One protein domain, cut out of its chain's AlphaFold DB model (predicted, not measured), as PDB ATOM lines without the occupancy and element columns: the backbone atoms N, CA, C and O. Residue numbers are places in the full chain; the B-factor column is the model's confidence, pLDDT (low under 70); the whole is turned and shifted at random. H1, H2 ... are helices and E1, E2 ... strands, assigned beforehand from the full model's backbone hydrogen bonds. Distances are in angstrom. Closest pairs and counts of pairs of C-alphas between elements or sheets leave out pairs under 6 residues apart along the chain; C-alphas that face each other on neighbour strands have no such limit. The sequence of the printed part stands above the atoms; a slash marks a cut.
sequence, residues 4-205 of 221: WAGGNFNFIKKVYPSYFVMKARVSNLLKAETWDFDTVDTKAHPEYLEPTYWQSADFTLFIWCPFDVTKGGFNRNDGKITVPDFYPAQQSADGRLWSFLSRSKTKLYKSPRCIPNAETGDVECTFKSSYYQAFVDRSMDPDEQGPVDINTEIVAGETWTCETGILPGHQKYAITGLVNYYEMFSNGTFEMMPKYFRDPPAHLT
ATOM      1  N   TRP A   4      -0.705  38.569  36.176       56.44
ATOM      2  CA  TRP A   4      -0.106  38.303  34.873       56.44
ATOM      3  C   TRP A   4       0.953  37.226  35.042       56.44
ATOM      4  O   TRP A   4       2.055  37.500  35.507       56.44
ATOM      5  N   ALA A   5       0.650  36.006  34.612       49.56
ATOM      6  CA  ALA A   5       1.706  35.029  34.405       49.56
ATOM      7  C   ALA A   5       2.387  35.383  33.078       49.56
ATOM      8  O   ALA A   5       1.918  34.964  32.024       49.56
ATOM      9  N   GLY A   6       3.433  36.209  33.132       41.12
ATOM     10  CA  GLY A   6       4.168  36.636  31.945       41.12
ATOM     11  C   GLY A   6       4.629  35.461  31.071       41.12
ATOM     12  O   GLY A   6       5.246  34.509  31.551       41.12
ATOM     13  N   GLY A   7       4.330  35.544  29.779       40.44
ATOM     14  CA  GLY A   7       5.329  35.414  28.723       40.44
ATOM     15  C   GLY A   7       5.317  34.145  27.882       40.44
ATOM     16  O   GLY A   7       5.933  34.164  26.828       40.44
ATOM     17  N   ASN A   8       4.723  33.018  28.304       47.19
ATOM     18  CA  ASN A   8       5.283  31.751  27.790       47.19
ATOM     19  C   ASN A   8       4.364  30.622  27.330       47.19
ATOM     20  O   ASN A   8       4.882  29.560  26.984       47.19
ATOM     21  N   PHE A   9       3.030  30.748  27.313       53.03
ATOM     22  CA  PHE A   9       2.222  29.521  27.143       53.03
ATOM     23  C   PHE A   9       0.859  29.655  26.463       53.03
ATOM     24  O   PHE A   9       0.020  28.754  26.590       53.03
ATOM     25  N   ASN A  10       0.624  30.738  25.728       62.84
ATOM     26  CA  ASN A  10      -0.527  30.801  24.839       62.84
ATOM     27  C   ASN A  10      -0.195  30.063  23.542       62.84
ATOM     28  O   ASN A  10       0.654  30.468  22.760       62.84
ATOM     29  N   PHE A  11      -0.847  28.917  23.334       71.50
ATOM     30  CA  PHE A  11      -0.551  28.070  22.180       71.50
ATOM     31  C   PHE A  11      -1.391  28.506  20.988       71.50
ATOM     32  O   PHE A  11      -2.609  28.296  20.992       71.50
ATOM     33  N   ILE A  12      -0.753  29.030  19.948       77.25
ATOM     34  CA  ILE A  12      -1.403  29.230  18.656       77.25
ATOM     35  C   ILE A  12      -1.665  27.857  18.040       77.25
ATOM     36  O   ILE A  12      -0.766  27.058  17.791       77.25
ATOM     37  N   LYS A  13      -2.944  27.537  17.868       81.00
ATOM     38  CA  LYS A  13      -3.412  26.257  17.334       81.00
ATOM     39  C   LYS A  13      -3.488  26.259  15.824       81.00
ATOM     40  O   LYS A  13      -3.250  25.221  15.214       81.00
ATOM     41  N   LYS A  14      -3.901  27.386  15.250       83.62
ATOM     42  CA  LYS A  14      -4.095  27.569  13.813       83.62
ATOM     43  C   LYS A  14      -3.921  29.036  13.470       83.62
ATOM     44  O   LYS A  14      -4.340  29.891  14.248       83.62
ATOM     45  N   VAL A  15      -3.386  29.295  12.287       85.56
ATOM     46  CA  VAL A  15      -3.213  30.637  11.737       85.56
ATOM     47  C   VAL A  15      -3.984  30.711  10.428       85.56
ATOM     48  O   VAL A  15      -3.873  29.822   9.585       85.56
ATOM     49  N   TYR A  16      -4.790  31.755  10.285       86.94
ATOM     50  CA  TYR A  16      -5.525  32.096   9.075       86.94
ATOM     51  C   TYR A  16      -5.065  33.482   8.585       86.94
ATOM     52  O   TYR A  16      -4.345  34.187   9.302       86.94
ATOM     53  N   PRO A  17      -5.443  33.901   7.363       84.19
ATOM     54  CA  PRO A  17      -5.059  35.218   6.858       84.19
ATOM     55  C   PRO A  17      -5.509  36.366   7.773       84.19
ATOM     56  O   PRO A  17      -4.683  37.179   8.166       84.19
ATOM     57  N   SER A  18      -6.780  36.380   8.188       88.06
ATOM     58  CA  SER A  18      -7.388  37.484   8.951       88.06
ATOM     59  C   SER A  18      -7.547  37.237  10.456       88.06
ATOM     60  O   SER A  18      -8.012  38.118  11.173       88.06
ATOM     61  N   TYR A  19      -7.201  36.047  10.954       90.56
ATOM     62  CA  TYR A  19      -7.286  35.715  12.379       90.56
ATOM     63  C   TYR A  19      -6.397  34.520  12.731       90.56
ATOM     64  O   TYR A  19      -5.923  33.791  11.862       90.56
ATOM     65  N   PHE A  20      -6.216  34.258  14.017       88.75
ATOM     66  CA  PHE A  20      -5.646  33.007  14.503       88.75
ATOM     67  C   PHE A  20      -6.453  32.454  15.672       88.75
ATOM     68  O   PHE A  20      -7.228  33.147  16.333       88.75
ATOM     69  N   VAL A  21      -6.275  31.160  15.918       90.19
ATOM     70  CA  VAL A  21      -6.873  30.462  17.052       90.19
ATOM     71  C   VAL A  21      -5.787  30.247  18.086       90.19
ATOM     72  O   VAL A  21      -4.809  29.554  17.806       90.19
ATOM     73  N   MET A  22      -5.977  30.778  19.288       88.00
ATOM     74  CA  MET A  22      -5.086  30.563  20.422       88.00
ATOM     75  C   MET A  22      -5.768  29.767  21.530       88.00
ATOM     76  O   MET A  22      -6.988  29.792  21.711       88.00
ATOM     77  N   LYS A  23      -4.955  29.066  22.310       86.25
ATOM     78  CA  LYS A  23      -5.350  28.453  23.571       86.25
ATOM     79  C   LYS A  23      -4.799  29.315  24.706       86.25
ATOM     80  O   LYS A  23      -3.649  29.136  25.094       86.25
ATOM     81  N   ALA A  24      -5.640  30.221  25.198       84.19
ATOM     82  CA  ALA A  24      -5.381  31.126  26.311       84.19
ATOM     83  C   ALA A  24      -5.158  30.327  27.603       84.19
ATOM     84  O   ALA A  24      -6.085  29.668  28.078       84.19
ATOM     85  N   ARG A  25      -3.946  30.334  28.160       79.69
ATOM     86  CA  ARG A  25      -3.596  29.638  29.400       79.69
ATOM     87  C   ARG A  25      -3.760  30.577  30.584       79.69
ATOM     88  O   ARG A  25      -3.099  31.599  30.668       79.69
ATOM     89  N   VAL A  26      -4.512  30.142  31.587       78.31
ATOM     90  CA  VAL A  26      -4.472  30.763  32.912       78.31
ATOM     91  C   VAL A  26      -3.737  29.837  33.877       78.31
ATOM     92  O   VAL A  26      -4.128  28.679  34.083       78.31
ATOM     93  N   SER A  27      -2.626  30.334  34.424       71.50
ATOM     94  CA  SER A  27      -1.812  29.627  35.417       71.50
ATOM     95  C   SER A  27      -2.592  29.365  36.706       71.50
ATOM     96  O   SER A  27      -3.578  30.031  37.008       71.50
ATOM     97  N   ASN A  28      -2.177  28.339  37.452       70.44
ATOM     98  CA  ASN A  28      -2.882  27.954  38.670       70.44
ATOM     99  C   ASN A  28      -2.608  28.942  39.809       70.44
ATOM    100  O   ASN A  28      -1.536  28.906  40.407       70.44
ATOM    101  N   LEU A  29      -3.616  29.730  40.156       69.19
ATOM    102  CA  LEU A  29      -3.533  30.761  41.187       69.19
ATOM    103  C   LEU A  29      -3.305  30.238  42.599       69.19
ATOM    104  O   LEU A  29      -2.787  30.968  43.429       69.19
ATOM    105  N   LEU A  30      -3.626  28.970  42.869       68.12
ATOM    106  CA  LEU A  30      -3.370  28.359  44.180       68.12
ATOM    107  C   LEU A  30      -1.876  28.180  44.477       68.12
ATOM    108  O   LEU A  30      -1.513  27.749  45.560       68.12
ATOM    109  N   LYS A  31      -1.005  28.453  43.501       66.19
ATOM    110  CA  LYS A  31       0.444  28.523  43.696       66.19
ATOM    111  C   LYS A  31       0.972  29.953  43.612       66.19
ATOM    112  O   LYS A  31       2.179  30.115  43.548       66.19
ATOM    113  N   ALA A  32       0.104  30.968  43.591       65.62
ATOM    114  CA  ALA A  32       0.523  32.358  43.418       65.62
ATOM    115  C   ALA A  32       1.554  32.796  44.467       65.62
ATOM    116  O   ALA A  32       2.468  33.534  44.138       65.62
ATOM    117  N   GLU A  33       1.473  32.282  45.696       60.00
ATOM    118  CA  GLU A  33       2.472  32.549  46.743       60.00
ATOM    119  C   GLU A  33       3.864  31.967  46.449       60.00
ATOM    120  O   GLU A  33       4.863  32.495  46.927       60.00
ATOM    121  N   THR A  34       3.942  30.885  45.668       58.59
ATOM    122  CA  THR A  34       5.202  30.243  45.268       58.59
ATOM    123  C   THR A  34       5.689  30.765  43.923       58.59
ATOM    124  O   THR A  34       6.559  30.157  43.302       58.59
ATOM    125  N   TRP A  35       5.044  31.798  43.383       58.19
ATOM    126  CA  TRP A  35       5.504  32.435  42.168       58.19
ATOM    127  C   TRP A  35       6.569  33.440  42.575       58.19
ATOM    128  O   TRP A  35       6.265  34.491  43.130       58.19
ATOM    129  N   ASP A  36       7.820  33.120  42.257       50.44
ATOM    130  CA  ASP A  36       9.003  33.927  42.588       50.44
ATOM    131  C   ASP A  36       8.901  35.402  42.132       50.44
ATOM    132  O   ASP A  36       9.650  36.256  42.602       50.44
ATOM    133  N   PHE A  37       7.971  35.719  41.222       47.72
ATOM    134  CA  PHE A  37       7.890  36.999  40.513       47.72
ATOM    135  C   PHE A  37       6.475  37.612  40.462       47.72
ATOM    136  O   PHE A  37       6.255  38.578  39.733       47.72
ATOM    137  N   ASP A  38       5.516  37.074  41.225       51.53
ATOM    138  CA  ASP A  38       4.118  37.525  41.281       51.53
ATOM    139  C   ASP A  38       3.616  37.488  42.722       51.53
ATOM    140  O   ASP A  38       3.158  36.462  43.213       51.53
ATOM    141  N   THR A  39       3.633  38.625  43.402       50.44
ATOM    142  CA  THR A  39       2.917  38.731  44.670       50.44
ATOM    143  C   THR A  39       1.541  39.317  44.393       50.44
ATOM    144  O   THR A  39       1.329  40.528  44.341       50.44
ATOM    145  N   VAL A  40       0.560  38.423  44.230       57.22
ATOM    146  CA  VAL A  40      -0.751  38.710  44.828       57.22
ATOM    147  C   VAL A  40      -0.456  39.132  46.262       57.22
ATOM    148  O   VAL A  40       0.342  38.471  46.928       57.22
ATOM    149  N   ASP A  41      -1.035  40.234  46.734       62.88
ATOM    150  CA  ASP A  41      -0.948  40.555  48.154       62.88
ATOM    151  C   ASP A  41      -1.786  39.523  48.918       62.88
ATOM    152  O   ASP A  41      -2.967  39.715  49.193       62.88
ATOM    153  N   THR A  42      -1.174  38.375  49.193       64.12
ATOM    154  CA  THR A  42      -1.789  37.243  49.883       64.12
ATOM    155  C   THR A  42      -2.045  37.555  51.354       64.12
ATOM    156  O   THR A  42      -2.799  36.835  51.999       64.12
ATOM    157  N   LYS A  43      -1.471  38.646  51.889       69.31
ATOM    158  CA  LYS A  43      -1.807  39.151  53.223       69.31
ATOM    159  C   LYS A  43      -3.114  39.931  53.202       69.31
ATOM    160  O   LYS A  43      -3.911  39.781  54.124       69.31
ATOM    161  N   ALA A  44      -3.334  40.749  52.173       68.81
ATOM    162  CA  ALA A  44      -4.592  41.470  51.989       68.81
ATOM    163  C   ALA A  44      -5.726  40.563  51.482       68.81
ATOM    164  O   ALA A  44      -6.885  40.803  51.815       68.81
ATOM    165  N   HIS A  45      -5.389  39.529  50.705       73.44
ATOM    166  CA  HIS A  45      -6.339  38.608  50.076       73.44
ATOM    167  C   HIS A  45      -5.962  37.132  50.289       73.44
ATOM    168  O   HIS A  45      -5.658  36.420  49.321       73.44
ATOM    169  N   PRO A  46      -5.958  36.645  51.542       75.44
ATOM    170  CA  PRO A  46      -5.633  35.252  51.838       75.44
ATOM    171  C   PRO A  46      -6.605  34.268  51.171       75.44
ATOM    172  O   PRO A  46      -6.215  33.163  50.803       75.44
ATOM    173  N   GLU A  47      -7.853  34.677  50.923       79.62
ATOM    174  CA  GLU A  47      -8.879  33.850  50.289       79.62
ATOM    175  C   GLU A  47      -8.534  33.424  48.852       79.62
ATOM    176  O   GLU A  47      -9.065  32.429  48.362       79.62
ATOM    177  N   TYR A  48      -7.624  34.125  48.164       77.31
ATOM    178  CA  TYR A  48      -7.202  33.752  46.807       77.31
ATOM    179  C   TYR A  48      -6.270  32.539  46.777       77.31
ATOM    180  O   TYR A  48      -6.073  31.959  45.707       77.31
ATOM    181  N   LEU A  49      -5.725  32.126  47.921       74.44
ATOM    182  CA  LEU A  49      -4.955  30.888  48.042       74.44
ATOM    183  C   LEU A  49      -5.846  29.676  48.343       74.44
ATOM    184  O   LEU A  49      -5.384  28.538  48.289       74.44
ATOM    185  N   GLU A  50      -7.141  29.898  48.583       78.81
ATOM    186  CA  GLU A  50      -8.073  28.845  48.957       78.81
ATOM    187  C   GLU A  50      -8.759  28.213  47.730       78.81
ATOM    188  O   GLU A  50      -9.379  28.907  46.913       78.81
ATOM    189  N   PRO A  51      -8.745  26.872  47.593       78.44
ATOM    190  CA  PRO A  51      -9.460  26.175  46.524       78.44
ATOM    191  C   PRO A  51     -10.955  26.507  46.463       78.44
ATOM    192  O   PRO A  51     -11.531  26.598  45.377       78.44
ATOM    193  N   THR A  52     -11.593  26.666  47.623       83.38
ATOM    194  CA  THR A  52     -13.039  26.901  47.761       83.38
ATOM    195  C   THR A  52     -13.478  28.213  47.118       83.38
ATOM    196  O   THR A  52     -14.553  28.265  46.515       83.38
ATOM    197  N   TYR A  53     -12.624  29.239  47.154       84.69
ATOM    198  CA  TYR A  53     -12.871  30.508  46.485       84.69
ATOM    199  C   TYR A  53     -12.981  30.305  44.964       84.69
ATOM    200  O   TYR A  53     -14.038  30.521  44.365       84.69
ATOM    201  N   TRP A  54     -11.936  29.763  44.332       82.75
ATOM    202  CA  TRP A  54     -11.862  29.622  42.869       82.75
ATOM    203  C   TRP A  54     -12.795  28.565  42.265       82.75
ATOM    204  O   TRP A  54     -12.998  28.534  41.047       82.75
ATOM    205  N   GLN A  55     -13.387  27.692  43.084       83.38
ATOM    206  CA  GLN A  55     -14.430  26.760  42.641       83.38
ATOM    207  C   GLN A  55     -15.710  27.475  42.198       83.38
ATOM    208  O   GLN A  55     -16.430  26.989  41.314       83.38
ATOM    209  N   SER A  56     -16.007  28.622  42.803       83.44
ATOM    210  CA  SER A  56     -17.259  29.351  42.589       83.44
ATOM    211  C   SER A  56     -17.064  30.783  42.104       83.44
ATOM    212  O   SER A  56     -17.992  31.310  41.499       83.44
ATOM    213  N   ALA A  57     -15.878  31.363  42.298       85.38
ATOM    214  CA  ALA A  57     -15.595  32.741  41.943       85.38
ATOM    215  C   ALA A  57     -15.803  33.022  40.451       85.38
ATOM    216  O   ALA A  57     -15.286  32.325  39.571       85.38
ATOM    217  N   ASP A  58     -16.521  34.109  40.197       90.94
ATOM    218  CA  ASP A  58     -16.452  34.824  38.937       90.94
ATOM    219  C   ASP A  58     -15.073  35.464  38.771       90.94
ATOM    220  O   ASP A  58     -14.400  35.798  39.749       90.94
ATOM    221  N   PHE A  59     -14.644  35.650  37.527       88.75
ATOM    222  CA  PHE A  59     -13.348  36.247  37.233       88.75
ATOM    223  C   PHE A  59     -13.350  36.973  35.892       88.75
ATOM    224  O   PHE A  59     -14.180  36.731  35.011       88.75
ATOM    225  N   THR A  60     -12.394  37.882  35.749       90.12
ATOM    226  CA  THR A  60     -12.148  38.654  34.536       90.12
ATOM    227  C   THR A  60     -10.865  38.155  33.894       90.12
ATOM    228  O   THR A  60      -9.822  38.156  34.539       90.12
ATOM    229  N   LEU A  61     -10.941  37.716  32.642       90.56
ATOM    230  CA  LEU A  61      -9.801  37.368  31.801       90.56
ATOM    231  C   LEU A  61      -9.341  38.609  31.038       90.56
ATOM    232  O   LEU A  61     -10.163  39.322  30.472       90.56
ATOM    233  N   PHE A  62      -8.037  38.821  30.966       88.12
ATOM    234  CA  PHE A  62      -7.405  39.790  30.086       88.12
ATOM    235  C   PHE A  62      -6.677  39.060  28.972       88.12
ATOM    236  O   PHE A  62      -6.066  38.023  29.224       88.12
ATOM    237  N   ILE A  63      -6.722  39.615  27.768       88.94
ATOM    238  CA  ILE A  63      -5.869  39.219  26.654       88.94
ATOM    239  C   ILE A  63      -5.197  40.484  26.136       88.94
ATOM    240  O   ILE A  63      -5.879  41.404  25.691       88.94
ATOM    241  N   TRP A  64      -3.875  40.541  26.226       86.62
ATOM    242  CA  TRP A  64      -3.064  41.593  25.626       86.62
ATOM    243  C   TRP A  64      -2.422  41.069  24.352       86.62
ATOM    244  O   TRP A  64      -1.904  39.962  24.371       86.62
ATOM    245  N   CYS A  65      -2.399  41.845  23.279       85.12
ATOM    246  CA  CYS A  65      -1.695  41.524  22.047       85.12
ATOM    247  C   CYS A  65      -0.668  42.622  21.713       85.12
ATOM    248  O   CYS A  65      -0.930  43.805  21.936       85.12
ATOM    249  N   PRO A  66       0.492  42.263  21.135       80.50
ATOM    250  CA  PRO A  66       1.538  43.220  20.759       80.50
ATOM    251  C   PRO A  66       1.156  44.137  19.595       80.50
ATOM    252  O   PRO A  66       1.856  45.114  19.335       80.50
ATOM    253  N   PHE A  67       0.051  43.841  18.917       84.31
ATOM    254  CA  PHE A  67      -0.493  44.570  17.781       84.31
ATOM    255  C   PHE A  67      -1.937  44.991  18.065       84.31
ATOM    256  O   PHE A  67      -2.620  44.419  18.919       84.31
ATOM    257  N   ASP A  68      -2.396  45.997  17.328       89.50
ATOM    258  CA  ASP A  68      -3.768  46.487  17.400       89.50
ATOM    259  C   ASP A  68      -4.715  45.492  16.716       89.50
ATOM    260  O   ASP A  68      -4.762  45.388  15.487       89.50
ATOM    261  N   VAL A  69      -5.474  44.748  17.525       92.69
ATOM    262  CA  VAL A  69      -6.433  43.747  17.040       92.69
ATOM    263  C   VAL A  69      -7.530  44.389  16.200       92.69
ATOM    264  O   VAL A  69      -8.038  43.748  15.280       92.69
ATOM    265  N   THR A  70      -7.890  45.647  16.473       93.25
ATOM    266  CA  THR A  70      -9.016  46.301  15.799       93.25
ATOM    267  C   THR A  70      -8.764  46.465  14.309       93.25
ATOM    268  O   THR A  70      -9.699  46.332  13.529       93.25
ATOM    269  N   LYS A  71      -7.504  46.611  13.886       91.38
ATOM    270  CA  LYS A  71      -7.110  46.689  12.468       91.38
ATOM    271  C   LYS A  71      -7.359  45.399  11.682       91.38
ATOM    272  O   LYS A  71      -7.358  45.422  10.452       91.38
ATOM    273  N   GLY A  72      -7.561  44.281  12.378       89.38
ATOM    274  CA  GLY A  72      -7.848  42.984  11.782       89.38
ATOM    275  C   GLY A  72      -9.301  42.770  11.373       89.38
ATOM    276  O   GLY A  72     -10.102  43.699  11.305       89.38
ATOM    277  N   GLY A  73      -9.627  41.500  11.128       85.38
ATOM    278  CA  GLY A  73     -10.980  41.041  10.828       85.38
ATOM    279  C   GLY A  73     -11.237  40.861   9.332       85.38
ATOM    280  O   GLY A  73     -10.365  41.066   8.489       85.38
ATOM    281  N   PHE A  74     -12.448  40.407   8.993       81.62
ATOM    282  CA  PHE A  74     -12.862  40.271   7.591       81.62
ATOM    283  C   PHE A  74     -13.054  41.641   6.926       81.62
ATOM    284  O   PHE A  74     -12.653  41.839   5.782       81.62
ATOM    285  N   ASN A  75     -13.623  42.589   7.673       82.69
ATOM    286  CA  ASN A  75     -13.651  43.998   7.312       82.69
ATOM    287  C   ASN A  75     -12.536  44.710   8.080       82.69
ATOM    288  O   ASN A  75     -12.347  44.456   9.269       82.69
ATOM    289  N   ARG A  76     -11.819  45.618   7.416       75.81
ATOM    290  CA  ARG A  76     -10.778  46.423   8.064       75.81
ATOM    291  C   ARG A  76     -11.393  47.269   9.184       75.81
ATOM    292  O   ARG A  76     -12.410  47.917   8.947       75.81
ATOM    293  N   ASN A  77     -10.730  47.319  10.339       83.94
ATOM    294  CA  ASN A  77     -11.147  48.068  11.536       83.94
ATOM    295  C   ASN A  77     -12.331  47.468  12.331       83.94
ATOM    296  O   ASN A  77     -12.822  48.117  13.253       83.94
ATOM    297  N   ASP A  78     -12.763  46.240  12.018       87.75
ATOM    298  CA  ASP A  78     -13.809  45.513  12.766       87.75
ATOM    299  C   ASP A  78     -13.230  44.405  13.669       87.75
ATOM    300  O   ASP A  78     -13.975  43.606  14.255       87.75
ATOM    301  N   GLY A  79     -11.903  44.310  13.750       93.75
ATOM    302  CA  GLY A  79     -11.215  43.220  14.417       93.75
ATOM    303  C   GLY A  79     -11.524  43.149  15.909       93.75
ATOM    304  O   GLY A  79     -11.639  44.156  16.615       93.75
ATOM    305  N   LYS A  80     -11.667  41.926  16.409       95.50
ATOM    306  CA  LYS A  80     -11.952  41.656  17.815       95.50
ATOM    307  C   LYS A  80     -11.290  40.380  18.301       95.50
ATOM    308  O   LYS A  80     -10.861  39.519  17.537       95.50
ATOM    309  N   ILE A  81     -11.295  40.226  19.620       95.38
ATOM    310  CA  ILE A  81     -11.001  38.950  20.260       95.38
ATOM    311  C   ILE A  81     -12.312  38.315  20.725       95.38
ATOM    312  O   ILE A  81     -13.120  38.937  21.414       95.38
ATOM    313  N   THR A  82     -12.524  37.054  20.360       95.94
ATOM    314  CA  THR A  82     -13.681  36.266  20.792       95.94
ATOM    315  C   THR A  82     -13.229  35.106  21.666       95.94
ATOM    316  O   THR A  82     -12.470  34.248  21.221       95.94
ATOM    317  N   VAL A  83     -13.756  35.036  22.890       95.38
ATOM    318  CA  VAL A  83     -13.539  33.920  23.823       95.38
ATOM    319  C   VAL A  83     -14.911  33.336  24.184       95.38
ATOM    320  O   VAL A  83     -15.633  33.954  24.967       95.38
ATOM    321  N   PRO A  84     -15.330  32.188  23.610       95.38
ATOM    322  CA  PRO A  84     -16.703  31.685  23.753       95.38
ATOM    323  C   PRO A  84     -17.162  31.489  25.202       95.38
ATOM    324  O   PRO A  84     -18.325  31.728  25.522       95.38
ATOM    325  N   ASP A  85     -16.237  31.127  26.088       94.25
ATOM    326  CA  ASP A  85     -16.497  30.886  27.510       94.25
ATOM    327  C   ASP A  85     -16.698  32.181  28.329       94.25
ATOM    328  O   ASP A  85     -16.887  32.130  29.546       94.25
ATOM    329  N   PHE A  86     -16.659  33.351  27.686       95.69
ATOM    330  CA  PHE A  86     -16.714  34.650  28.349       95.69
ATOM    331  C   PHE A  86     -17.657  35.634  27.635       95.69
ATOM    332  O   PHE A  86     -18.101  35.422  26.500       95.69
ATOM    333  N   TYR A  87     -17.991  36.717  28.332       94.88
ATOM    334  CA  TYR A  87     -18.610  37.915  27.773       94.88
ATOM    335  C   TYR A  87     -17.533  38.977  27.531       94.88
ATOM    336  O   TYR A  87     -16.702  39.168  28.416       94.88
ATOM    337  N   PRO A  88     -17.528  39.692  26.394       94.31
ATOM    338  CA  PRO A  88     -16.653  40.851  26.235       94.31
ATOM    339  C   PRO A  88     -17.020  41.931  27.266       94.31
ATOM    340  O   PRO A  88     -18.204  42.139  27.540       94.31
ATOM    341  N   ALA A  89     -16.018  42.594  27.843       92.88
ATOM    342  CA  ALA A  89     -16.201  43.695  28.791       92.88
ATOM    343  C   ALA A  89     -15.681  45.019  28.231       92.88
ATOM    344  O   ALA A  89     -16.470  45.910  27.927       92.88
ATOM    345  N   GLN A  90     -14.364  45.148  28.103       92.56
ATOM    346  CA  GLN A  90     -13.709  46.393  27.714       92.56
ATOM    347  C   GLN A  90     -12.457  46.103  26.891       92.56
ATOM    348  O   GLN A  90     -11.768  45.121  27.167       92.56
ATOM    349  N   GLN A  91     -12.125  46.993  25.960       91.94
ATOM    350  CA  GLN A  91     -10.837  47.038  25.279       91.94
ATOM    351  C   GLN A  91     -10.161  48.407  25.441       91.94
ATOM    352  O   GLN A  91     -10.829  49.411  25.697       91.94
ATOM    353  N   SER A  92      -8.835  48.437  25.332       88.94
ATOM    354  CA  SER A  92      -8.039  49.663  25.328       88.94
ATOM    355  C   SER A  92      -8.204  50.439  24.019       88.94
ATOM    356  O   SER A  92      -8.616  49.892  22.996       88.94
ATOM    357  N   ALA A  93      -7.875  51.733  24.053       86.31
ATOM    358  CA  ALA A  93      -8.002  52.624  22.898       86.31
ATOM    359  C   ALA A  93      -7.074  52.239  21.730       86.31
ATOM    360  O   ALA A  93      -7.416  52.480  20.580       86.31
ATOM    361  N   ASP A  94      -5.929  51.622  22.026       85.88
ATOM    362  CA  ASP A  94      -4.973  51.101  21.042       85.88
ATOM    363  C   ASP A  94      -5.320  49.685  20.541       85.88
ATOM    364  O   ASP A  94      -4.536  49.082  19.813       85.88
ATOM    365  N   GLY A  95      -6.453  49.121  20.984       89.75
ATOM    366  CA  GLY A  95      -6.928  47.802  20.572       89.75
ATOM    367  C   GLY A  95      -6.058  46.627  21.022       89.75
ATOM    368  O   GLY A  95      -6.305  45.496  20.594       89.75
ATOM    369  N   ARG A  96      -5.054  46.859  21.878       88.44
ATOM    370  CA  ARG A  96      -4.077  45.843  22.300       88.44
ATOM    371  C   ARG A  96      -4.526  45.043  23.509       88.44
ATOM    372  O   ARG A  96      -4.264  43.849  23.566       88.44
ATOM    373  N   LEU A  97      -5.208  45.654  24.474       88.38
ATOM    374  CA  LEU A  97      -5.690  44.980  25.677       88.38
ATOM    375  C   LEU A  97      -7.203  44.800  25.623       88.38
ATOM    376  O   LEU A  97      -7.943  45.758  25.437       88.38
ATOM    377  N   TRP A  98      -7.662  43.580  25.863       92.69
ATOM    378  CA  TRP A  98      -9.072  43.216  25.918       92.69
ATOM    379  C   TRP A  98      -9.379  42.511  27.236       92.69
ATOM    380  O   TRP A  98      -8.548  41.773  27.762       92.69
ATOM    381  N   SER A  99     -10.579  42.718  27.765       93.06
ATOM    382  CA  SER A  99     -11.060  42.097  28.997       93.06
ATOM    383  C   SER A  99     -12.391  41.383  28.780       93.06
ATOM    384  O   SER A  99     -13.242  41.822  28.001       93.06
ATOM    385  N   PHE A 100     -12.565  40.266  29.483       94.88
ATOM    386  CA  PHE A 100     -13.684  39.349  29.333       94.88
ATOM    387  C   PHE A 100     -14.174  38.845  30.690       94.88
ATOM    388  O   PHE A 100     -13.375  38.453  31.532       94.88
ATOM    389  N   LEU A 101     -15.485  38.790  30.894       95.25
ATOM    390  CA  LEU A 101     -16.118  38.323  32.130       95.25
ATOM    391  C   LEU A 101     -16.501  36.850  31.995       95.25
ATOM    392  O   LEU A 101     -17.125  36.469  31.002       95.25
ATOM    393  N   SER A 102     -16.142  36.014  32.968       94.44
ATOM    394  CA  SER A 102     -16.451  34.580  32.939       94.44
ATOM    395  C   SER A 102     -17.952  34.322  32.773       94.44
ATOM    396  O   SER A 102     -18.779  34.912  33.468       94.44
ATOM    397  N   ARG A 103     -18.336  33.415  31.865       94.88
ATOM    398  CA  ARG A 103     -19.718  32.910  31.818       94.88
ATOM    399  C   ARG A 103     -19.993  31.971  32.986       94.88
ATOM    400  O   ARG A 103     -19.090  31.372  33.570       94.88
ATOM    401  N   SER A 104     -21.280  31.763  33.258       86.44
ATOM    402  CA  SER A 104     -21.720  30.687  34.144       86.44
ATOM    403  C   SER A 104     -21.155  29.348  33.651       86.44
ATOM    404  O   SER A 104     -21.258  29.034  32.466       86.44
ATOM    405  N   LYS A 105     -20.575  28.568  34.574       85.06
ATOM    406  CA  LYS A 105     -19.843  27.299  34.351       85.06
ATOM    407  C   LYS A 105     -18.419  27.423  33.808       85.06
ATOM    408  O   LYS A 105     -17.718  26.414  33.796       85.06
ATOM    409  N   THR A 106     -17.952  28.613  33.445       89.81
ATOM    410  CA  THR A 106     -16.532  28.819  33.157       89.81
ATOM    411  C   THR A 106     -15.775  28.755  34.474       89.81
ATOM    412  O   THR A 106     -15.950  29.602  35.346       89.81
ATOM    413  N   LYS A 107     -14.991  27.692  34.665       83.81
ATOM    414  CA  LYS A 107     -14.273  27.438  35.916       83.81
ATOM    415  C   LYS A 107     -12.794  27.683  35.739       83.81
ATOM    416  O   LYS A 107     -12.209  27.279  34.732       83.81
ATOM    417  N   LEU A 108     -12.208  28.320  36.744       79.19
ATOM    418  CA  LEU A 108     -10.774  28.521  36.820       79.19
ATOM    419  C   LEU A 108     -10.084  27.412  37.616       79.19
ATOM    420  O   LEU A 108      -9.006  26.961  37.228       79.19
ATOM    421  N   TYR A 109     -10.739  26.927  38.671       82.12
ATOM    422  CA  TYR A 109     -10.248  25.824  39.486       82.12
ATOM    423  C   TYR A 109     -10.331  24.474  38.762       82.12
ATOM    424  O   TYR A 109     -11.346  24.119  38.160       82.12
ATOM    425  N   LYS A 110      -9.262  23.687  38.895       78.31
ATOM    426  CA  LYS A 110      -9.207  22.273  38.522       78.31
ATOM    427  C   LYS A 110      -8.665  21.486  39.703       78.31
ATOM    428  O   LYS A 110      -7.580  21.805  40.184       78.31
ATOM    429  N   SER A 111      -9.384  20.445  40.119       78.56
ATOM    430  CA  SER A 111      -8.939  19.588  41.219       78.56
ATOM    431  C   SER A 111      -7.530  19.043  40.949       78.56
ATOM    432  O   SER A 111      -7.281  18.537  39.843       78.56
ATOM    433  N   PRO A 112      -6.603  19.157  41.916       79.62
ATOM    434  CA  PRO A 112      -5.251  18.650  41.754       79.62
ATOM    435  C   PRO A 112      -5.263  17.127  41.651       79.62
ATOM    436  O   PRO A 112      -6.127  16.446  42.205       79.62
ATOM    437  N   ARG A 113      -4.282  16.581  40.932       82.50
ATOM    438  CA  ARG A 113      -4.015  15.142  40.946       82.50
ATOM    439  C   ARG A 113      -2.952  14.885  42.001       82.50
ATOM    440  O   ARG A 113      -1.809  15.260  41.781       82.50
ATOM    441  N   CYS A 114      -3.333  14.251  43.100       84.75
ATOM    442  CA  CYS A 114      -2.417  13.890  44.175       84.75
ATOM    443  C   CYS A 114      -2.045  12.411  44.067       84.75
ATOM    444  O   CYS A 114      -2.931  11.558  43.989       84.75
ATOM    445  N   ILE A 115      -0.749  12.120  43.992       86.12
ATOM    446  CA  ILE A 115      -0.205  10.768  43.878       86.12
ATOM    447  C   ILE A 115       0.736  10.548  45.069       86.12
ATOM    448  O   ILE A 115       1.669  11.330  45.239       86.12
ATOM    449  N   PRO A 116       0.508   9.516  45.896       87.44
ATOM    450  CA  PRO A 116       1.461   9.131  46.929       87.44
ATOM    451  C   PRO A 116       2.773   8.656  46.299       87.44
ATOM    452  O   PRO A 116       2.765   7.801  45.411       87.44
ATOM    453  N   ASN A 117       3.892   9.193  46.767       83.38
ATOM    454  CA  ASN A 117       5.218   8.697  46.458       83.38
ATOM    455  C   ASN A 117       5.437   7.391  47.235       83.38
ATOM    456  O   ASN A 117       5.410   7.373  48.466       83.38
ATOM    457  N   ALA A 118       5.630   6.289  46.510       81.19
ATOM    458  CA  ALA A 118       5.782   4.961  47.102       81.19
ATOM    459  C   ALA A 118       7.089   4.787  47.902       81.19
ATOM    460  O   ALA A 118       7.169   3.874  48.718       81.19
ATOM    461  N   GLU A 119       8.094   5.635  47.672       81.12
ATOM    462  CA  GLU A 119       9.412   5.555  48.310       81.12
ATOM    463  C   GLU A 119       9.527   6.472  49.533       81.12
ATOM    464  O   GLU A 119      10.100   6.068  50.541       81.12
ATOM    465  N   THR A 120       8.968   7.686  49.471       84.50
ATOM    466  CA  THR A 120       9.057   8.658  50.581       84.50
ATOM    467  C   THR A 120       7.817   8.686  51.472       84.50
ATOM    468  O   THR A 120       7.881   9.167  52.598       84.50
ATOM    469  N   GLY A 121       6.681   8.163  50.995       83.12
ATOM    470  CA  GLY A 121       5.390   8.259  51.680       83.12
ATOM    471  C   GLY A 121       4.715   9.631  51.561       83.12
ATOM    472  O   GLY A 121       3.575   9.782  52.002       83.12
ATOM    473  N   ASP A 122       5.371  10.611  50.935       86.69
ATOM    474  CA  ASP A 122       4.816  11.949  50.724       86.69
ATOM    475  C   ASP A 122       3.745  11.947  49.630       86.69
ATOM    476  O   ASP A 122       3.789  11.161  48.685       86.69
ATOM    477  N   VAL A 123       2.783  12.865  49.712       83.44
ATOM    478  CA  VAL A 123       1.769  13.043  48.668       83.44
ATOM    479  C   VAL A 123       2.178  14.182  47.745       83.44
ATOM    480  O   VAL A 123       2.164  15.348  48.136       83.44
ATOM    481  N   GLU A 124       2.476  13.862  46.487       80.25
ATOM    482  CA  GLU A 124       2.773  14.869  45.473       80.25
ATOM    483  C   GLU A 124       1.492  15.267  44.728       80.25
ATOM    484  O   GLU A 124       0.869  14.460  44.033       80.25
ATOM    485  N   CYS A 125       1.083  16.531  44.856       78.06
ATOM    486  CA  CYS A 125      -0.080  17.078  44.161       78.06
ATOM    487  C   CYS A 125       0.326  17.909  42.936       78.06
ATOM    488  O   CYS A 125       0.897  18.997  43.046       78.06
ATOM    489  N   THR A 126      -0.051  17.446  41.744       73.06
ATOM    490  CA  THR A 126       0.097  18.203  40.499       73.06
ATOM    491  C   THR A 126      -1.138  19.067  40.243       73.06
ATOM    492  O   THR A 126      -2.243  18.564  40.005       73.06
ATOM    493  N   PHE A 127      -0.940  20.382  40.218       73.88
ATOM    494  CA  PHE A 127      -1.979  21.357  39.898       73.88
ATOM    495  C   PHE A 127      -1.961  21.699  38.408       73.88
ATOM    496  O   PHE A 127      -0.902  21.921  37.821       73.88
ATOM    497  N   LYS A 128      -3.139  21.749  37.781       73.88
ATOM    498  CA  LYS A 128      -3.265  21.956  36.331       73.88
ATOM    499  C   LYS A 128      -3.685  23.386  36.012       73.88
ATOM    500  O   LYS A 128      -4.592  23.918  36.639       73.88
ATOM    501  N   SER A 129      -3.096  23.962  34.964       78.50
ATOM    502  CA  SER A 129      -3.569  25.225  34.388       78.50
ATOM    503  C   SER A 129      -4.931  25.080  33.704       78.50
ATOM    504  O   SER A 129      -5.300  24.013  33.180       78.50
ATOM    505  N   SER A 130      -5.659  26.188  33.665       82.75
ATOM    506  CA  SER A 130      -6.892  26.332  32.900       82.75
ATOM    507  C   SER A 130      -6.595  26.873  31.511       82.75
ATOM    508  O   SER A 130      -5.572  27.516  31.288       82.75
ATOM    509  N   TYR A 131      -7.435  26.502  30.551       86.06
ATOM    510  CA  TYR A 131      -7.219  26.847  29.157       86.06
ATOM    511  C   TYR A 131      -8.545  27.174  28.499       86.06
ATOM    512  O   TYR A 131      -9.480  26.383  28.623       86.06
ATOM    513  N   TYR A 132      -8.569  28.267  27.753       89.75
ATOM    514  CA  TYR A 132      -9.743  28.755  27.045       89.75
ATOM    515  C   TYR A 132      -9.384  28.975  25.582       89.75
ATOM    516  O   TYR A 132      -8.265  29.372  25.258       89.75
ATOM    517  N   GLN A 133     -10.301  28.664  24.676       92.50
ATOM    518  CA  GLN A 133     -10.074  28.932  23.263       92.50
ATOM    519  C   GLN A 133     -10.402  30.395  22.976       92.50
ATOM    520  O   GLN A 133     -11.485  30.856  23.327       92.50
ATOM    521  N   ALA A 134      -9.492  31.100  22.315       92.94
ATOM    522  CA  ALA A 134      -9.728  32.452  21.837       92.94
ATOM    523  C   ALA A 134      -9.454  32.541  20.333       92.94
ATOM    524  O   ALA A 134      -8.534  31.909  19.807       92.94
ATOM    525  N   PHE A 135     -10.285  33.314  19.652       94.25
ATOM    526  CA  PHE A 135     -10.118  33.707  18.261       94.25
ATOM    527  C   PHE A 135      -9.685  35.162  18.267       94.25
ATOM    528  O   PHE A 135     -10.386  35.992  18.844       94.25
ATOM    529  N   VAL A 136      -8.529  35.446  17.685       93.38
ATOM    530  CA  VAL A 136      -7.944  36.786  17.677       93.38
ATOM    531  C   VAL A 136      -7.825  37.221  16.233       93.38
ATOM    532  O   VAL A 136      -7.086  36.608  15.458       93.38
ATOM    533  N   ASP A 137      -8.586  38.247  15.874       93.94
ATOM    534  CA  ASP A 137      -8.467  38.872  14.568       93.94
ATOM    535  C   ASP A 137      -7.103  39.561  14.431       93.94
ATOM    536  O   ASP A 137      -6.534  40.074  15.396       93.94
ATOM    537  N   ARG A 138      -6.557  39.551  13.216       88.62
ATOM    538  CA  ARG A 138      -5.305  40.232  12.880       88.62
ATOM    539  C   ARG A 138      -5.403  40.879  11.508       88.62
ATOM    540  O   ARG A 138      -6.167  40.416  10.659       88.62
ATOM    541  N   SER A 139      -4.641  41.946  11.295       89.12
ATOM    542  CA  SER A 139      -4.568  42.571   9.976       89.12
ATOM    543  C   SER A 139      -3.957  41.615   8.956       89.12
ATOM    544  O   SER A 139      -3.064  40.836   9.287       89.12
ATOM    545  N   MET A 140      -4.428  41.676   7.711       85.88
ATOM    546  CA  MET A 140      -3.775  41.001   6.585       85.88
ATOM    547  C   MET A 140      -2.542  41.771   6.092       85.88
ATOM    548  O   MET A 140      -1.751  41.204   5.342       85.88
ATOM    549  N   ASP A 141      -2.375  43.028   6.514       87.19
ATOM    550  CA  ASP A 141      -1.189  43.840   6.253       87.19
ATOM    551  C   ASP A 141      -0.053  43.426   7.211       87.19
ATOM    552  O   ASP A 141      -0.222  43.558   8.429       87.19
ATOM    553  N   PRO A 142       1.084  42.903   6.711       79.62
ATOM    554  CA  PRO A 142       2.206  42.486   7.551       79.62
ATOM    555  C   PRO A 142       2.759  43.601   8.446       79.62
ATOM    556  O   PRO A 142       3.157  43.318   9.576       79.62
ATOM    557  N   ASP A 143       2.722  44.859   7.997       83.38
ATOM    558  CA  ASP A 143       3.254  45.998   8.759       83.38
ATOM    559  C   ASP A 143       2.378  46.334   9.982       83.38
ATOM    560  O   ASP A 143       2.827  46.962  10.944       83.38
ATOM    561  N   GLU A 144       1.123  45.877   9.986       85.12
ATOM    562  CA  GLU A 144       0.172  46.065  11.083       85.12
ATOM    563  C   GLU A 144       0.172  44.892  12.088       85.12
ATOM    564  O   GLU A 144      -0.474  44.987  13.133       85.12
ATOM    565  N   GLN A 145       0.899  43.798  11.818       74.12
ATOM    566  CA  GLN A 145       0.926  42.590  12.667       74.12
ATOM    567  C   GLN A 145       1.926  42.669  13.839       74.12
ATOM    568  O   GLN A 145       1.945  41.786  14.699       74.12
ATOM    569  N   GLY A 146       2.698  43.758  13.935       68.69
ATOM    570  CA  GLY A 146       3.675  43.985  15.006       68.69
ATOM    571  C   GLY A 146       4.961  43.157  14.848       68.69
ATOM    572  O   GLY A 146       5.130  42.455  13.854       68.69
ATOM    573  N   PRO A 147       5.899  43.218  15.814       63.12
ATOM    574  CA  PRO A 147       7.217  42.571  15.726       63.12
ATOM    575  C   PRO A 147       7.165  41.051  15.975       63.12
ATOM    576  O   PRO A 147       8.080  40.484  16.567       63.12
ATOM    577  N   VAL A 148       6.062  40.394  15.611       65.50
ATOM    578  CA  VAL A 148       5.712  39.063  16.106       65.50
ATOM    579  C   VAL A 148       5.444  38.088  14.974       65.50
ATOM    580  O   VAL A 148       4.591  38.329  14.123       65.50
ATOM    581  N   ASP A 149       6.120  36.939  15.021       64.94
ATOM    582  CA  ASP A 149       5.799  35.808  14.159       64.94
ATOM    583  C   ASP A 149       4.670  34.969  14.776       64.94
ATOM    584  O   ASP A 149       4.843  34.249  15.762       64.94
ATOM    585  N   ILE A 150       3.476  35.087  14.194       71.62
ATOM    586  CA  ILE A 150       2.312  34.291  14.579       71.62
ATOM    587  C   ILE A 150       2.366  32.981  13.796       71.62
ATOM    588  O   ILE A 150       1.792  32.860  12.711       71.62
ATOM    589  N   ASN A 151       3.017  31.979  14.379       70.75
ATOM    590  CA  ASN A 151       3.092  30.633  13.824       70.75
ATOM    591  C   ASN A 151       2.617  29.578  14.843       70.75
ATOM    592  O   ASN A 151       2.267  29.885  15.981       70.75
ATOM    593  N   THR A 152       2.530  28.316  14.421       70.88
ATOM    594  CA  THR A 152       2.138  27.194  15.298       70.88
ATOM    595  C   THR A 152       3.323  26.501  15.977       70.88
ATOM    596  O   THR A 152       3.110  25.570  16.753       70.88
ATOM    597  N   GLU A 153       4.553  26.910  15.666       66.19
ATOM    598  CA  GLU A 153       5.819  26.309  16.118       66.19
ATOM    599  C   GLU A 153       6.436  27.038  17.323       66.19
ATOM    600  O   GLU A 153       7.580  26.783  17.676       66.19
ATOM    601  N   ILE A 154       5.654  27.909  17.966       62.59
ATOM    602  CA  ILE A 154       6.017  28.745  19.118       62.59
ATOM    603  C   ILE A 154       6.922  28.012  20.099       62.59
ATOM    604  O   ILE A 154       6.525  27.024  20.730       62.59
ATOM    605  N   VAL A 155       8.110  28.582  20.277       57.06
ATOM    606  CA  VAL A 155       9.062  28.193  21.309       57.06
ATOM    607  C   VAL A 155       8.854  29.110  22.511       57.06
ATOM    608  O   VAL A 155       8.894  30.338  22.393       57.06
ATOM    609  N   ALA A 156       8.585  28.509  23.671       51.97
ATOM    610  CA  ALA A 156       8.453  29.247  24.923       51.97
ATOM    611  C   ALA A 156       9.750  30.023  25.207       51.97
ATOM    612  O   ALA A 156      10.835  29.461  25.104       51.97
ATOM    613  N   GLY A 157       9.633  31.298  25.559       47.44
ATOM    614  CA  GLY A 157      10.745  32.196  25.873       47.44
ATOM    615  C   GLY A 157      11.305  32.950  24.670       47.44
ATOM    616  O   GLY A 157      12.016  33.928  24.858       47.44
ATOM    617  N   GLU A 158      10.966  32.529  23.449       50.59
ATOM    618  CA  GLU A 158      11.538  33.082  22.214       50.59
ATOM    619  C   GLU A 158      10.472  33.716  21.313       50.59
ATOM    620  O   GLU A 158      10.715  34.734  20.667       50.59
ATOM    621  N   THR A 159       9.272  33.130  21.265       53.34
ATOM    622  CA  THR A 159       8.181  33.607  20.408       53.34
ATOM    623  C   THR A 159       7.137  34.360  21.226       53.34
ATOM    624  O   THR A 159       6.441  33.785  22.064       53.34
ATOM    625  N   TRP A 160       6.993  35.652  20.950       58.62
ATOM    626  CA  TRP A 160       5.978  36.500  21.569       58.62
ATOM    627  C   TRP A 160       4.615  36.237  20.923       58.62
ATOM    628  O   TRP A 160       4.537  36.037  19.724       58.62
ATOM    629  N   THR A 161       3.519  36.222  21.683       71.56
ATOM    630  CA  THR A 161       2.153  36.214  21.117       71.56
ATOM    631  C   THR A 161       1.256  37.133  21.944       71.56
ATOM    632  O   THR A 161       1.749  38.081  22.552       71.56
ATOM    633  N   CYS A 162      -0.058  36.897  21.969       81.56
ATOM    634  CA  CYS A 162      -0.908  37.546  22.954       81.56
ATOM    635  C   CYS A 162      -0.702  36.913  24.338       81.56
ATOM    636  O   CYS A 162      -0.580  35.695  24.458       81.56
ATOM    637  N   GLU A 163      -0.736  37.726  25.386       79.69
ATOM    638  CA  GLU A 163      -0.581  37.359  26.791       79.69
ATOM    639  C   GLU A 163      -1.918  37.363  27.516       79.69
ATOM    640  O   GLU A 163      -2.850  38.065  27.128       79.69
ATOM    641  N   THR A 164      -2.019  36.585  28.589       81.31
ATOM    642  CA  THR A 164      -3.264  36.449  29.352       81.31
ATOM    643  C   THR A 164      -3.055  36.768  30.820       81.31
ATOM    644  O   THR A 164      -2.155  36.227  31.457       81.31
ATOM    645  N   GLY A 165      -3.934  37.598  31.371       80.12
ATOM    646  CA  GLY A 165      -3.979  37.918  32.797       80.12
ATOM    647  C   GLY A 165      -5.358  37.640  33.374       80.12
ATOM    648  O   GLY A 165      -6.315  37.416  32.633       80.12
ATOM    649  N   ILE A 166      -5.485  37.680  34.697       82.44
ATOM    650  CA  ILE A 166      -6.796  37.590  35.339       82.44
ATOM    651  C   ILE A 166      -6.965  38.547  36.521       82.44
ATOM    652  O   ILE A 166      -6.000  38.961  37.167       82.44
ATOM    653  N   LEU A 167      -8.225  38.834  36.837       80.06
ATOM    654  CA  LEU A 167      -8.641  39.432  38.098       80.06
ATOM    655  C   LEU A 167      -9.814  38.656  38.712       80.06
ATOM    656  O   LEU A 167     -10.684  38.186  37.974       80.06
ATOM    657  N   PRO A 168      -9.876  38.556  40.047       80.56
ATOM    658  CA  PRO A 168     -11.050  38.055  40.751       80.56
ATOM    659  C   PRO A 168     -12.267  38.966  40.531       80.56
ATOM    660  O   PRO A 168     -12.162  40.199  40.490       80.56
ATOM    661  N   GLY A 169     -13.440  38.346  40.409       84.69
ATOM    662  CA  GLY A 169     -14.718  39.009  40.166       84.69
ATOM    663  C   GLY A 169     -14.922  39.482  38.724       84.69
ATOM    664  O   GLY A 169     -14.020  39.459  37.883       84.69
ATOM    665  N   HIS A 170     -16.142  39.937  38.430       91.88
ATOM    666  CA  HIS A 170     -16.480  40.596  37.165       91.88
ATOM    667  C   HIS A 170     -16.154  42.090  37.219       91.88
ATOM    668  O   HIS A 170     -16.956  42.914  37.658       91.88
ATOM    669  N   GLN A 171     -14.977  42.441  36.718       86.94
ATOM    670  CA  GLN A 171     -14.465  43.800  36.657       86.94
ATOM    671  C   GLN A 171     -14.882  44.437  35.326       86.94
ATOM    672  O   GLN A 171     -14.164  44.384  34.333       86.94
ATOM    673  N   LYS A 172     -16.074  45.041  35.274       86.94
ATOM    674  CA  LYS A 172     -16.623  45.618  34.025       86.94
ATOM    675  C   LYS A 172     -15.790  46.767  33.444       86.94
ATOM    676  O   LYS A 172     -15.828  46.989  32.241       86.94
ATOM    677  N   TYR A 173     -15.048  47.476  34.294       85.75
ATOM    678  CA  TYR A 173     -14.216  48.631  33.933       85.75
ATOM    679  C   TYR A 173     -12.741  48.381  34.246       85.75
ATOM    680  O   TYR A 173     -12.024  49.276  34.695       85.75
ATOM    681  N   ALA A 174     -12.300  47.131  34.096       79.62
ATOM    682  CA  ALA A 174     -10.996  46.719  34.581       79.62
ATOM    683  C   ALA A 174      -9.851  47.489  33.909       79.62
ATOM    684  O   ALA A 174      -8.910  47.879  34.591       79.62
ATOM    685  N   ILE A 175      -9.952  47.769  32.605       82.88
ATOM    686  CA  ILE A 175      -8.923  48.519  31.873       82.88
ATOM    687  C   ILE A 175      -8.913  49.982  32.325       82.88
ATOM    688  O   ILE A 175      -7.844  50.502  32.625       82.88
ATOM    689  N   THR A 176     -10.076  50.626  32.480       82.88
ATOM    690  CA  THR A 176     -10.147  51.988  33.054       82.88
ATOM    691  C   THR A 176      -9.527  52.040  34.450       82.88
ATOM    692  O   THR A 176      -8.785  52.966  34.762       82.88
ATOM    693  N   GLY A 177      -9.793  51.036  35.289       78.25
ATOM    694  CA  GLY A 177      -9.164  50.924  36.604       78.25
ATOM    695  C   GLY A 177      -7.641  50.810  36.509       78.25
ATOM    696  O   GLY A 177      -6.933  51.473  37.258       78.25
ATOM    697  N   LEU A 178      -7.125  50.024  35.561       76.25
ATOM    698  CA  LEU A 178      -5.682  49.914  35.345       76.25
ATOM    699  C   LEU A 178      -5.053  51.252  34.956       76.25
ATOM    700  O   LEU A 178      -4.063  51.643  35.564       76.25
ATOM    701  N   VAL A 179      -5.664  51.968  34.015       75.94
ATOM    702  CA  VAL A 179      -5.206  53.293  33.569       75.94
ATOM    703  C   VAL A 179      -5.212  54.307  34.717       75.94
ATOM    704  O   VAL A 179      -4.257  55.059  34.881       75.94
ATOM    705  N   ASN A 180      -6.262  54.307  35.541       77.62
ATOM    706  CA  ASN A 180      -6.433  55.299  36.602       77.62
ATOM    707  C   ASN A 180      -5.534  55.065  37.824       77.62
ATOM    708  O   ASN A 180      -5.201  56.022  38.518       77.62
ATOM    709  N   TYR A 181      -5.188  53.810  38.126       69.88
ATOM    710  CA  TYR A 181      -4.503  53.454  39.375       69.88
ATOM    711  C   TYR A 181      -3.054  52.998  39.198       69.88
ATOM    712  O   TYR A 181      -2.345  52.861  40.193       69.88
ATOM    713  N   TYR A 182      -2.595  52.762  37.967       66.31
ATOM    714  CA  TYR A 182      -1.230  52.316  37.704       66.31
ATOM    715  C   TYR A 182      -0.598  53.207  36.638       66.31
ATOM    716  O   TYR A 182      -0.973  53.169  35.469       66.31
ATOM    717  N   GLU A 183       0.408  53.981  37.045       63.00
ATOM    718  CA  GLU A 183       1.093  54.968  36.202       63.00
ATOM    719  C   GLU A 183       1.633  54.369  34.894       63.00
ATOM    720  O   GLU A 183       1.564  55.008  33.845       63.00
ATOM    721  N   MET A 184       2.070  53.106  34.917       58.47
ATOM    722  CA  MET A 184       2.528  52.381  33.723       58.47
ATOM    723  C   MET A 184       1.461  52.234  32.623       58.47
ATOM    724  O   MET A 184       1.813  51.968  31.476       58.47
ATOM    725  N   PHE A 185       0.178  52.410  32.959       66.06
ATOM    726  CA  PHE A 185      -0.962  52.362  32.039       66.06
ATOM    727  C   PHE A 185      -1.628  53.730  31.843       66.06
ATOM    728  O   PHE A 185      -2.638  53.810  31.149       66.06
ATOM    729  N   SER A 186      -1.082  54.805  32.419       64.19
ATOM    730  CA  SER A 186      -1.708  56.140  32.468       64.19
ATOM    731  C   SER A 186      -2.041  56.739  31.098       64.19
ATOM    732  O   SER A 186      -3.051  57.422  30.952       64.19
ATOM    733  N   ASN A 187      -1.249  56.431  30.070       64.69
ATOM    734  CA  ASN A 187      -1.489  56.917  28.708       64.69
ATOM    735  C   ASN A 187      -2.542  56.095  27.947       64.69
ATOM    736  O   ASN A 187      -2.828  56.388  26.789       64.69
ATOM    737  N   GLY A 188      -3.083  55.030  28.550       61.81
ATOM    738  CA  GLY A 188      -4.014  54.101  27.901       61.81
ATOM    739  C   GLY A 188      -3.400  53.285  26.758       61.81
ATOM    740  O   GLY A 188      -4.083  52.426  26.200       61.81
ATOM    741  N   THR A 189      -2.129  53.537  26.432       62.78
ATOM    742  CA  THR A 189      -1.336  52.815  25.447       62.78
ATOM    743  C   THR A 189      -0.596  51.693  26.164       62.78
ATOM    744  O   THR A 189       0.336  51.900  26.942       62.78
ATOM    745  N   PHE A 190      -1.022  50.457  25.927       67.62
ATOM    746  CA  PHE A 190      -0.414  49.267  26.526       67.62
ATOM    747  C   PHE A 190       0.851  48.846  25.756       67.62
ATOM    748  O   PHE A 190       1.278  47.697  25.821       67.62
ATOM    749  N   GLU A 191       1.481  49.780  25.039       65.31
ATOM    750  CA  GLU A 191       2.704  49.593  24.248       65.31
ATOM    751  C   GLU A 191       3.944  49.349  25.107       65.31
ATOM    752  O   GLU A 191       4.936  48.810  24.624       65.31
ATOM    753  N   MET A 192       3.888  49.735  26.384       61.62
ATOM    754  CA  MET A 192       4.956  49.501  27.353       61.62
ATOM    755  C   MET A 192       4.808  48.163  28.083       61.62
ATOM    756  O   MET A 192       5.780  47.731  28.698       61.62
ATOM    757  N   MET A 193       3.657  47.477  27.973       62.34
ATOM    758  CA  MET A 193       3.462  46.130  28.537       62.34
ATOM    759  C   MET A 193       4.572  45.139  28.162       62.34
ATOM    760  O   MET A 193       4.983  44.412  29.058       62.34
ATOM    761  N   PRO A 194       5.139  45.146  26.934       61.16
ATOM    762  CA  PRO A 194       6.329  44.378  26.582       61.16
ATOM    763  C   PRO A 194       7.469  44.428  27.587       61.16
ATOM    764  O   PRO A 194       8.068  43.404  27.882       61.16
ATOM    765  N   LYS A 195       7.729  45.603  28.165       57.06
ATOM    766  CA  LYS A 195       8.802  45.803  29.149       57.06
ATOM    767  C   LYS A 195       8.452  45.272  30.538       57.06
ATOM    768  O   LYS A 195       9.322  45.182  31.395       57.06
ATOM    769  N   TYR A 196       7.174  44.983  30.764       52.62
ATOM    770  CA  TYR A 196       6.643  44.391  31.987       52.62
ATOM    771  C   TYR A 196       6.311  42.907  31.812       52.62
ATOM    772  O   TYR A 196       6.033  42.227  32.802       52.62
ATOM    773  N   PHE A 197       6.359  42.383  30.580       52.28
ATOM    774  CA  PHE A 197       6.458  40.948  30.385       52.28
ATOM    775  C   PHE A 197       7.813  40.485  30.867       52.28
ATOM    776  O   PHE A 197       8.833  41.146  30.697       52.28
ATOM    777  N   ARG A 198       7.781  39.357  31.556       52.00
ATOM    778  CA  ARG A 198       8.940  38.839  32.255       52.00
ATOM    779  C   ARG A 198       9.689  37.914  31.324       52.00
ATOM    780  O   ARG A 198       9.066  37.060  30.690       52.00
ATOM    781  N   ASP A 199      11.008  38.036  31.327       43.19
ATOM    782  CA  ASP A 199      11.855  36.970  30.824       43.19
ATOM    783  C   ASP A 199      11.573  35.690  31.637       43.19
ATOM    784  O   ASP A 199      11.357  35.761  32.857       43.19
ATOM    785  N   PRO A 200      11.519  34.511  30.997       42.25
ATOM    786  CA  PRO A 200      11.471  33.251  31.726       42.25
ATOM    787  C   PRO A 200      12.639  33.152  32.723       42.25
ATOM    788  O   PRO A 200      13.737  33.641  32.451       42.25
ATOM    789  N   PRO A 201      12.453  32.460  33.859       39.59
ATOM    790  CA  PRO A 201      13.575  32.045  34.685       39.59
ATOM    791  C   PRO A 201      14.609  31.296  33.833       39.59
ATOM    792  O   PRO A 201      14.238  30.381  33.097       39.59
ATOM    793  N   ALA A 202      15.895  31.635  33.969       42.72
ATOM    794  CA  ALA A 202      16.974  31.076  33.145       42.72
ATOM    795  C   ALA A 202      16.994  29.528  33.096       42.72
ATOM    796  O   ALA A 202      17.348  28.934  32.083       42.72
ATOM    797  N   HIS A 203      16.527  28.864  34.161       45.38
ATOM    798  CA  HIS A 203      16.447  27.402  34.266       45.38
ATOM    799  C   HIS A 203      15.340  26.750  33.407       45.38
ATOM    800  O   HIS A 203      15.275  25.526  33.319       45.38
ATOM    801  N   LEU A 204      14.441  27.538  32.807       38.09
ATOM    802  CA  LEU A 204      13.423  27.077  31.851       38.09
ATOM    803  C   LEU A 204      13.792  27.397  30.394       38.09
ATOM    804  O   LEU A 204      13.133  26.895  29.487       38.09
ATOM    805  N   THR A 205      14.831  28.210  30.177       39.25
ATOM    806  CA  THR A 205      15.440  28.496  28.865       39.25
ATOM    807  C   THR A 205      16.662  27.633  28.565       39.25
ATOM    808  O   THR A 205      17.198  27.704  27.461       39.25
TER     809      THR A 205
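This is residues 4 to 205 of the 221 residues of an uncharacterized protein of Oikopleura dioica (UniProt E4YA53). A four-stranded, strongly twisted sheet, E4 E5 E3 E9, and a three-stranded sheet, E1 E2 E8, make a loose sandwich, only partly face to face with strands crossed, and a thin hairpin, E6 and E7, reaches away from it as an arm. The short helices H1, H2 and H3 gather at the end from which the arm leaves, while H4 and H5 graze the larger sheet. The printed part has 202 residues with five named helices and nine named strands, in the order E1 E2 H1 H2 H3 E3 E4 E5 E6 E7 E8 E9 H4 H5; the class is mixed, helices and strands, with under half of the residues in named elements, and each sheet is antiparallel. The whole is compact by its radius of gyration of the C-alphas, 17.7 A, yet elongated, spanning 59 by 36 by 32 A.

In the larger sheet, E4 is residues 86 to 91, E5 97 to 102 (16.6 A), E3 59 to 64 and E9 163 to 168 (17.5 A). In the other, E1 is residues 11 to 15, beginning at C-alpha 11 (-0.551, 28.070, 22.180), E2 19 to 26 (21.3 A) and E8 130 to 137 (22.3 A). E6 is residues 113 to 116 and E7 123 to 126. The helices are H1, 29 to 34, H2, 46 to 49, H3, 51 to 56, H4, 174 to 181, and H5, 190 to 195, ending at C-alpha 195 (8.802, 45.803, 29.149).

E4 and E5 form a hairpin, with N 87 and O 101 within hydrogen-bond range at 2.8 A; the antiparallel neighbours E5 and E3 have N 61 and O 100 within hydrogen-bond range at 2.8 A, and the antiparallel neighbours E3 and E9 have N 62 and O 165 within it at 2.8 A. In the other sheet, hairpin E1 and E2 has N 13 and O 21 at 2.7 A, and E2 and E8 have N 22 and O 134 at 2.8 A. Between the sheets of this sandwich, two sheets face to face, the strands stand at 52 degrees; the closest C-alphas of E2 and E9 are Ala 24 and Thr 164, 6.5 A. H4 only grazes the larger sheet with residues 174 to 176, and H5 with 190 to 194. H1 touches H2, closest C-alphas Leu 30 and Leu 49 at 4.9 A; H2 and H3 are close but not clearly touching, Glu 47 and Tyr 53 being 6.4 A apart by C-alphas. Hairpin E6 and E7 has N 115 and O 124 at 2.8 A, and E7 and E8 are apart. Every O i to N i+4 pair is within hydrogen-bond range in H4, but 0 of 2 in H1 and H5, each with 2 of 3 O i to N i+3 pairs, and 1 of 2 in H3; H2 is too short for such a pair.

The two C-alphas farthest apart, of Arg 76 and Glu 119, are 60.8 A apart. The printed part has no cut; the links H1 to H2, E3 to E4 and E8 to E9 are long. Mean pLDDT of the printed part is 76.6, with residues 4 to 10, 29 to 44, 146 to 149, 153 to 160 and 181 to 205 under 70.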